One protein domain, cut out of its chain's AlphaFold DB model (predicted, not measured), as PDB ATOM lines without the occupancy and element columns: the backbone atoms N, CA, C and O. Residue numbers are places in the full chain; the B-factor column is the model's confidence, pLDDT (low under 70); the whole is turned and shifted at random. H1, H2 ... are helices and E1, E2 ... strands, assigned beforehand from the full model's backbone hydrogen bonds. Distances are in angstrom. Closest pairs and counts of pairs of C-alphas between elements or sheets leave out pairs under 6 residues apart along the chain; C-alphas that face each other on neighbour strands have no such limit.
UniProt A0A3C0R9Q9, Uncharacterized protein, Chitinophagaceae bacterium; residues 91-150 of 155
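This is residues 91 to 150 of the 155 residues of an uncharacterized protein of Chitinophagaceae bacterium (UniProt A0A3C0R9Q9). Little regular structure: a narrow sheet, E1, E3, E2 side by side, has loops beyond both ends and short H1 near one end of E1. Residues 91 to 106 hold no named element; residues 91 to 92 pair antiparallel with 110 to 111 of E1. The 60 printed residues, 23 in named elements, run E1, E2, E3, H1: mostly strand, sheet mixed, flat at 36 by 23 by 11 A, only just loose, close to compact, radius of gyration of the C-alphas 12.9 A.

E1, residues 107 to 113, is parallel to E3, residues 136 to 142; N 110 and O 138, 2.9 A apart, are within hydrogen-bond range. E2, residues 125 to 129, forms an antiparallel hairpin with E3; N 139 and O 126, 2.8 A apart, are within that range. H1, residues 145 to 148, is on the sheet but only grazes it; its C-alpha closest to E1 is Phe 148, 6.7 A from that of Leu 113. H1 is too short for an O i to N i+4 pair; its one O i to N i+3 pair is within range.

From first to last C-alpha, E1 measures 20.2 A from (409.214, 295.685, 361.251), E2 13.8 A, E3 19.9 A, and H1 4.9 A, ending at (426.442, 301.732, 353.681).

The farthest C-alphas, Ser 104 and Asp 117, are 37.0 A apart. E1 to E2 is a long link. The printed part has no cut; no printed residue is under 70 in pLDDT.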
ATOM      1  N   THR A  91     419.898 305.838 357.560       94.44
ATOM      2  CA  THR A  91     418.911 305.578 356.510       94.44
ATOM      3  C   THR A  91     418.074 304.363 356.895       94.44
ATOM      4  O   THR A  91     418.587 303.468 357.583       94.44
ATOM      5  N   PRO A  92     416.796 304.283 356.482       93.56
ATOM      6  CA  PRO A  92     416.104 303.003 356.467       93.56
ATOM      7  C   PRO A  92     416.914 301.990 355.647       93.56
ATOM      8  O   PRO A  92     417.488 302.326 354.610       93.56
ATOM      9  N   LEU A  93     416.980 300.752 356.135       91.81
ATOM     10  CA  LEU A  93     417.672 299.652 355.459       91.81
ATOM     11  C   LEU A  93     416.938 299.240 354.176       91.81
ATOM     12  O   LEU A  93     417.560 298.817 353.210       91.81
ATOM     13  N   VAL A  94     415.611 299.371 354.185       90.44
ATOM     14  CA  VAL A  94     414.739 299.149 353.033       90.44
ATOM     15  C   VAL A  94     413.966 300.437 352.799       90.44
ATOM     16  O   VAL A  94     413.221 300.878 353.673       90.44
ATOM     17  N   SER A  95     414.168 301.056 351.637       87.75
ATOM     18  CA  SER A  95     413.377 302.208 351.207       87.75
ATOM     19  C   SER A  95     412.118 301.698 350.511       87.75
ATOM     20  O   SER A  95     412.192 301.116 349.430       87.75
ATOM     21  N   GLU A  96     410.968 301.866 351.155       87.94
ATOM     22  CA  GLU A  96     409.683 301.371 350.668       87.94
ATOM     23  C   GLU A  96     408.568 302.387 350.930       87.94
ATOM     24  O   GLU A  96     408.704 303.316 351.725       87.94
ATOM     25  N   TYR A  97     407.445 302.226 350.233       89.75
ATOM     26  CA  TYR A  97     406.263 303.023 350.536       89.75
ATOM     27  C   TYR A  97     405.734 302.653 351.929       89.75
ATOM     28  O   TYR A  97     405.972 301.559 352.436       89.75
ATOM     29  N   ASP A  98     404.977 303.563 352.541       90.44
ATOM     30  CA  ASP A  98     404.309 303.333 353.824       90.44
ATOM     31  C   ASP A  98     405.249 303.179 355.030       90.44
ATOM     32  O   ASP A  98     404.724 302.972 356.111       90.44
ATOM     33  N   THR A  99     406.588 303.283 354.935       89.38
ATOM     34  CA  THR A  99     407.534 303.002 356.050       89.38
ATOM     35  C   THR A  99     407.119 303.615 357.398       89.38
ATOM     36  O   THR A  99     407.148 302.921 358.416       89.38
ATOM     37  N   GLU A 100     406.640 304.862 357.407       87.69
ATOM     38  CA  GLU A 100     406.250 305.598 358.622       87.69
ATOM     39  C   GLU A 100     404.818 305.330 359.117       87.69
ATOM     40  O   GLU A 100     404.429 305.784 360.191       87.69
ATOM     41  N   THR A 101     404.031 304.523 358.405       91.00
ATOM     42  CA  THR A 101     402.732 304.057 358.899       91.00
ATOM     43  C   THR A 101     402.941 302.920 359.887       91.00
ATOM     44  O   THR A 101     403.194 301.763 359.523       91.00
ATOM     45  N   TRP A 102     402.868 303.258 361.169       91.94
ATOM     46  CA  TRP A 102     403.167 302.352 362.268       91.94
ATOM     47  C   TRP A 102     401.938 301.554 362.697       91.94
ATOM     48  O   TRP A 102     401.014 302.077 363.314       91.94
ATOM     49  N   LYS A 103     401.956 300.255 362.392       90.94
ATOM     50  CA  LYS A 103     400.907 299.296 362.749       90.94
ATOM     51  C   LYS A 103     401.509 298.014 363.318       90.94
ATOM     52  O   LYS A 103     402.632 297.646 362.968       90.94
ATOM     53  N   SER A 104     400.740 297.325 364.158       91.25
ATOM     54  CA  SER A 104     401.166 296.070 364.783       91.25
ATOM     55  C   SER A 104     401.622 295.051 363.734       91.25
ATOM     56  O   SER A 104     401.023 294.934 362.664       91.25
ATOM     57  N   GLY A 105     402.712 294.343 364.031       90.62
ATOM     58  CA  GLY A 105     403.330 293.365 363.129       90.62
ATOM     59  C   GLY A 105     404.309 293.951 362.104       90.62
ATOM     60  O   GLY A 105     405.015 293.184 361.450       90.62
ATOM     61  N   LYS A 106     404.411 295.280 361.973       93.69
ATOM     62  CA  LYS A 106     405.412 295.910 361.104       93.69
ATOM     63  C   LYS A 106     406.805 295.867 361.728       93.69
ATOM     64  O   LYS A 106     406.971 296.090 362.928       93.69
ATOM     65  N   GLN A 107     407.805 295.632 360.885       94.88
ATOM     66  CA  GLN A 107     409.214 295.685 361.251       94.88
ATOM     67  C   GLN A 107     409.892 296.770 360.425       94.88
ATOM     68  O   GLN A 107     409.790 296.759 359.204       94.88
ATOM     69  N   VAL A 108     410.573 297.698 361.088       95.25
ATOM     70  CA  VAL A 108     411.325 298.768 360.428       95.25
ATOM     71  C   VAL A 108     412.779 298.644 360.841       95.25
ATOM     72  O   VAL A 108     413.091 298.514 362.027       95.25
ATOM     73  N   SER A 109     413.674 298.659 359.859       95.69
ATOM     74  CA  SER A 109     415.109 298.573 360.104       95.69
ATOM     75  C   SER A 109     415.818 299.816 359.605       95.69
ATOM     76  O   SER A 109     415.539 300.280 358.505       95.69
ATOM     77  N   TYR A 110     416.760 300.316 360.395       95.69
ATOM     78  CA  TYR A 110     417.635 301.428 360.038       95.69
ATOM     79  C   TYR A 110     419.087 300.991 360.147       95.69
ATOM     80  O   TYR A 110     419.431 300.150 360.980       95.69
ATOM     81  N   VAL A 111     419.942 301.597 359.336       96.31
ATOM     82  CA  VAL A 111     421.391 301.487 359.457       96.31
ATOM     83  C   VAL A 111     421.978 302.872 359.675       96.31
ATOM     84  O   VAL A 111     421.601 303.831 359.007       96.31
ATOM     85  N   GLU A 112     422.890 302.969 360.634       95.75
ATOM     86  CA  GLU A 112     423.640 304.173 360.949       95.75
ATOM     87  C   GLU A 112     425.121 303.985 360.590       95.75
ATOM     88  O   GLU A 112     425.767 303.043 361.052       95.75
ATOM     89  N   LEU A 113     425.663 304.894 359.780       95.62
ATOM     90  CA  LEU A 113     427.088 305.018 359.507       95.62
ATOM     91  C   LEU A 113     427.726 305.964 360.526       95.62
ATOM     92  O   LEU A 113     427.469 307.173 360.527       95.62
ATOM     93  N   LEU A 114     428.607 305.403 361.350       94.44
ATOM     94  CA  LEU A 114     429.401 306.129 362.332       94.44
ATOM     95  C   LEU A 114     430.865 306.211 361.878       94.44
ATOM     96  O   LEU A 114     431.405 305.229 361.360       94.44
ATOM     97  N   PRO A 115     431.559 307.334 362.112       91.81
ATOM     98  CA  PRO A 115     433.009 307.379 361.961       91.81
ATOM     99  C   PRO A 115     433.685 306.478 363.008       91.81
ATOM    100  O   PRO A 115     433.093 306.184 364.049       91.81
ATOM    101  N   LEU A 116     434.918 306.036 362.744       91.50
ATOM    102  CA  LEU A 116     435.658 305.120 363.632       91.50
ATOM    103  C   LEU A 116     435.889 305.702 365.035       91.50
ATOM    104  O   LEU A 116     435.900 304.970 366.018       91.50
ATOM    105  N   ASP A 117     436.048 307.019 365.121       89.38
ATOM    106  CA  ASP A 117     436.201 307.781 366.360       89.38
ATOM    107  C   ASP A 117     434.870 308.372 366.869       89.38
ATOM    108  O   ASP A 117     434.861 309.248 367.737       89.38
ATOM    109  N   GLY A 118     433.738 307.916 366.319       85.38
ATOM    110  CA  GLY A 118     432.399 308.275 366.779       85.38
ATOM    111  C   GLY A 118     432.086 307.693 368.160       85.38
ATOM    112  O   GLY A 118     432.601 306.640 368.537       85.38
ATOM    113  N   LEU A 119     431.215 308.371 368.908       88.44
ATOM    114  CA  LEU A 119     430.702 307.876 370.187       88.44
ATOM    115  C   LEU A 119     429.627 306.796 369.974       88.44
ATOM    116  O   LEU A 119     429.104 306.638 368.872       88.44
ATOM    117  N   GLU A 120     429.281 306.071 371.042       88.62
ATOM    118  CA  GLU A 120     428.164 305.111 371.052       88.62
ATOM    119  C   GLU A 120     428.266 304.018 369.966       88.62
ATOM    120  O   GLU A 120     427.281 303.662 369.327       88.62
ATOM    121  N   GLN A 121     429.452 303.448 369.744       90.50
ATOM    122  CA  GLN A 121     429.663 302.407 368.721       90.50
ATOM    123  C   GLN A 121     428.896 301.104 369.004       90.50
ATOM    124  O   GLN A 121     428.588 300.341 368.090       90.50
ATOM    125  N   LEU A 122     428.588 300.818 370.270       92.50
ATOM    126  CA  LEU A 122     427.930 299.584 370.696       92.50
ATOM    127  C   LEU A 122     426.544 299.862 371.304       92.50
ATOM    128  O   LEU A 122     426.286 300.965 371.776       92.50
ATOM    129  N   PRO A 123     425.635 298.872 371.294       94.44
ATOM    130  CA  PRO A 123     425.718 297.638 370.510       94.44
ATOM    131  C   PRO A 123     425.569 297.918 369.002       94.44
ATOM    132  O   PRO A 123     424.888 298.863 368.611       94.44
ATOM    133  N   GLN A 124     426.166 297.069 368.157       94.06
ATOM    134  CA  GLN A 124     426.066 297.177 366.687       94.06
ATOM    135  C   GLN A 124     424.659 296.863 366.155       94.06
ATOM    136  O   GLN A 124     424.323 297.220 365.031       94.06
ATOM    137  N   ARG A 125     423.823 296.195 366.959       96.75
ATOM    138  CA  ARG A 125     422.416 295.922 366.669       96.75
ATOM    139  C   ARG A 125     421.594 296.154 367.929       96.75
ATOM    140  O   ARG A 125     421.924 295.619 368.985       96.75
ATOM    141  N   LYS A 126     420.497 296.896 367.807       96.88
ATOM    142  CA  LYS A 126     419.521 297.090 368.882       96.88
ATOM    143  C   LYS A 126     418.110 296.934 368.335       96.88
ATOM    144  O   LYS A 126     417.745 297.624 367.388       96.88
ATOM    145  N   THR A 127     417.314 296.074 368.962       97.19
ATOM    146  CA  THR A 127     415.902 295.872 368.615       97.19
ATOM    147  C   THR A 127     415.017 296.361 369.757       97.19
ATOM    148  O   THR A 127     415.323 296.110 370.922       97.19
ATOM    149  N   GLN A 128     413.955 297.095 369.433       95.94
ATOM    150  CA  GLN A 128     412.988 297.635 370.390       95.94
ATOM    151  C   GLN A 128     411.577 297.548 369.809       95.94
ATOM    152  O   GLN A 128     411.385 297.805 368.624       95.94
ATOM    153  N   THR A 129     410.593 297.238 370.648       96.06
ATOM    154  CA  THR A 129     409.180 297.224 370.256       96.06
ATOM    155  C   THR A 129     408.489 298.458 370.819       96.06
ATOM    156  O   THR A 129     408.579 298.728 372.016       96.06
ATOM    157  N   ASN A 130     407.794 299.210 369.968       93.69
ATOM    158  CA  ASN A 130     406.961 300.321 370.407       93.69
ATOM    159  C   ASN A 130     405.749 299.767 371.175       93.69
ATOM    160  O   ASN A 130     404.961 299.003 370.621       93.69
ATOM    161  N   ALA A 131     405.603 300.152 372.443       93.00
ATOM    162  CA  ALA A 131     404.560 299.622 373.323       93.00
ATOM    163  C   ALA A 131     403.131 299.988 372.881       93.00
ATOM    164  O   ALA A 131     402.193 299.262 373.190       93.00
ATOM    165  N   THR A 132     402.961 301.097 372.157       91.94
ATOM    166  CA  THR A 132     401.655 301.584 371.697       91.94
ATOM    167  C   THR A 132     401.270 300.980 370.354       91.94
ATOM    168  O   THR A 132     400.142 300.532 370.177       91.94
ATOM    169  N   THR A 133     402.194 300.967 369.391       93.38
ATOM    170  CA  THR A 133     401.898 300.549 368.011       93.38
ATOM    171  C   THR A 133     402.234 299.085 367.737       93.38
ATOM    172  O   THR A 133     401.778 298.537 366.737       93.38
ATOM    173  N   GLY A 134     403.041 298.445 368.588       94.19
ATOM    174  CA  GLY A 134     403.548 297.086 368.378       94.19
ATOM    175  C   GLY A 134     404.608 296.972 367.276       94.19
ATOM    176  O   GLY A 134     405.001 295.858 366.935       94.19
ATOM    177  N   VAL A 135     405.068 298.092 366.703       95.44
ATOM    178  CA  VAL A 135     406.114 298.099 365.666       95.44
ATOM    179  C   VAL A 135     407.454 297.702 366.268       95.44
ATOM    180  O   VAL A 135     407.843 298.211 367.320       95.44
ATOM    181  N   VAL A 136     408.182 296.831 365.574       96.50
ATOM    182  CA  VAL A 136     409.540 296.433 365.950       96.50
ATOM    183  C   VAL A 136     410.545 297.254 365.151       96.50
ATOM    184  O   VAL A 136     410.616 297.147 363.929       96.50
ATOM    185  N   PHE A 137     411.353 298.043 365.847       96.00
ATOM    186  CA  PHE A 137     412.460 298.795 365.270       96.00
ATOM    187  C   PHE A 137     413.770 298.053 365.498       96.00
ATOM    188  O   PHE A 137     414.124 297.764 366.642       96.00
ATOM    189  N   THR A 138     414.520 297.787 364.429       97.56
ATOM    190  CA  THR A 138     415.895 297.280 364.514       97.56
ATOM    191  C   THR A 138     416.867 298.321 363.973       97.56
ATOM    192  O   THR A 138     416.800 298.709 362.816       97.56
ATOM    193  N   ASN A 139     417.791 298.774 364.812       96.81
ATOM    194  CA  ASN A 139     418.838 299.713 364.427       96.81
ATOM    195  C   ASN A 139     420.168 298.974 364.338       96.81
ATOM    196  O   ASN A 139     420.587 298.342 365.312       96.81
ATOM    197  N   TYR A 140     420.817 299.075 363.186       97.25
ATOM    198  CA  TYR A 140     422.168 298.599 362.935       97.25
ATOM    199  C   TYR A 140     423.139 299.778 362.953       97.25
ATOM    200  O   TYR A 140     422.795 300.873 362.516       97.25
ATOM    201  N   LYS A 141     424.362 299.548 363.421       96.56
ATOM    202  CA  LYS A 141     425.479 300.488 363.301       96.56
ATOM    203  C   LYS A 141     426.554 299.856 362.433       96.56
ATOM    204  O   LYS A 141     426.723 298.640 362.442       96.56
ATOM    205  N   THR A 142     427.260 300.678 361.671       96.19
ATOM    206  CA  THR A 142     428.416 300.266 360.878       96.19
ATOM    207  C   THR A 142     429.440 301.390 360.829       96.19
ATOM    208  O   THR A 142     429.088 302.569 360.807       96.19
ATOM    209  N   ASN A 143     430.718 301.028 360.771       95.62
ATOM    210  CA  ASN A 143     431.799 301.950 360.415       95.62
ATOM    211  C   ASN A 143     432.298 301.730 358.983       95.62
ATOM    212  O   ASN A 143     433.279 302.343 358.574       95.62
ATOM    213  N   ASN A 144     431.663 300.822 358.234       95.75
ATOM    214  CA  ASN A 144     432.063 300.470 356.882       95.75
ATOM    215  C   ASN A 144     431.238 301.273 355.858       95.75
ATOM    216  O   ASN A 144     430.096 300.894 355.573       95.75
ATOM    217  N   PRO A 145     431.800 302.349 355.270       95.00
ATOM    218  CA  PRO A 145     431.096 303.137 354.266       95.00
ATOM    219  C   PRO A 145     430.806 302.336 352.993       95.00
ATOM    220  O   PRO A 145     429.795 302.591 352.355       95.00
ATOM    221  N   ALA A 146     431.623 301.339 352.634       94.62
ATOM    222  CA  ALA A 146     431.404 300.559 351.414       94.62
ATOM    223  C   ALA A 146     430.116 299.722 351.477       94.62
ATOM    224  O   ALA A 146     429.460 299.534 350.460       94.62
ATOM    225  N   ILE A 147     429.737 299.253 352.672       92.94
ATOM    226  CA  ILE A 147     428.458 298.559 352.881       92.94
ATOM    227  C   ILE A 147     427.306 299.567 352.906       92.94
ATOM    228  O   ILE A 147     426.263 299.315 352.316       92.94
ATOM    229  N   PHE A 148     427.489 300.713 353.571       95.44
ATOM    230  CA  PHE A 148     426.442 301.732 353.681       95.44
ATOM    231  C   PHE A 148     426.079 302.355 352.323       95.44
ATOM    232  O   PHE A 148     424.908 302.586 352.046       95.44
ATOM    233  N   TRP A 149     427.075 302.595 351.468       94.69
ATOM    234  CA  TRP A 149     426.906 303.180 350.133       94.69
ATOM    235  C   TRP A 149     426.819 302.137 349.018       94.69
ATOM    236  O   TRP A 149     426.963 302.485 347.843       94.69
ATOM    237  N   ALA A 150     426.599 300.866 349.364       93.50
ATOM    238  CA  ALA A 150     426.424 299.812 348.378       93.50
ATOM    239  C   ALA A 150     425.312 300.180 347.384       93.50
ATOM    240  O   ALA A 150     424.368 300.912 347.696       93.50
TER     241      ALA A 150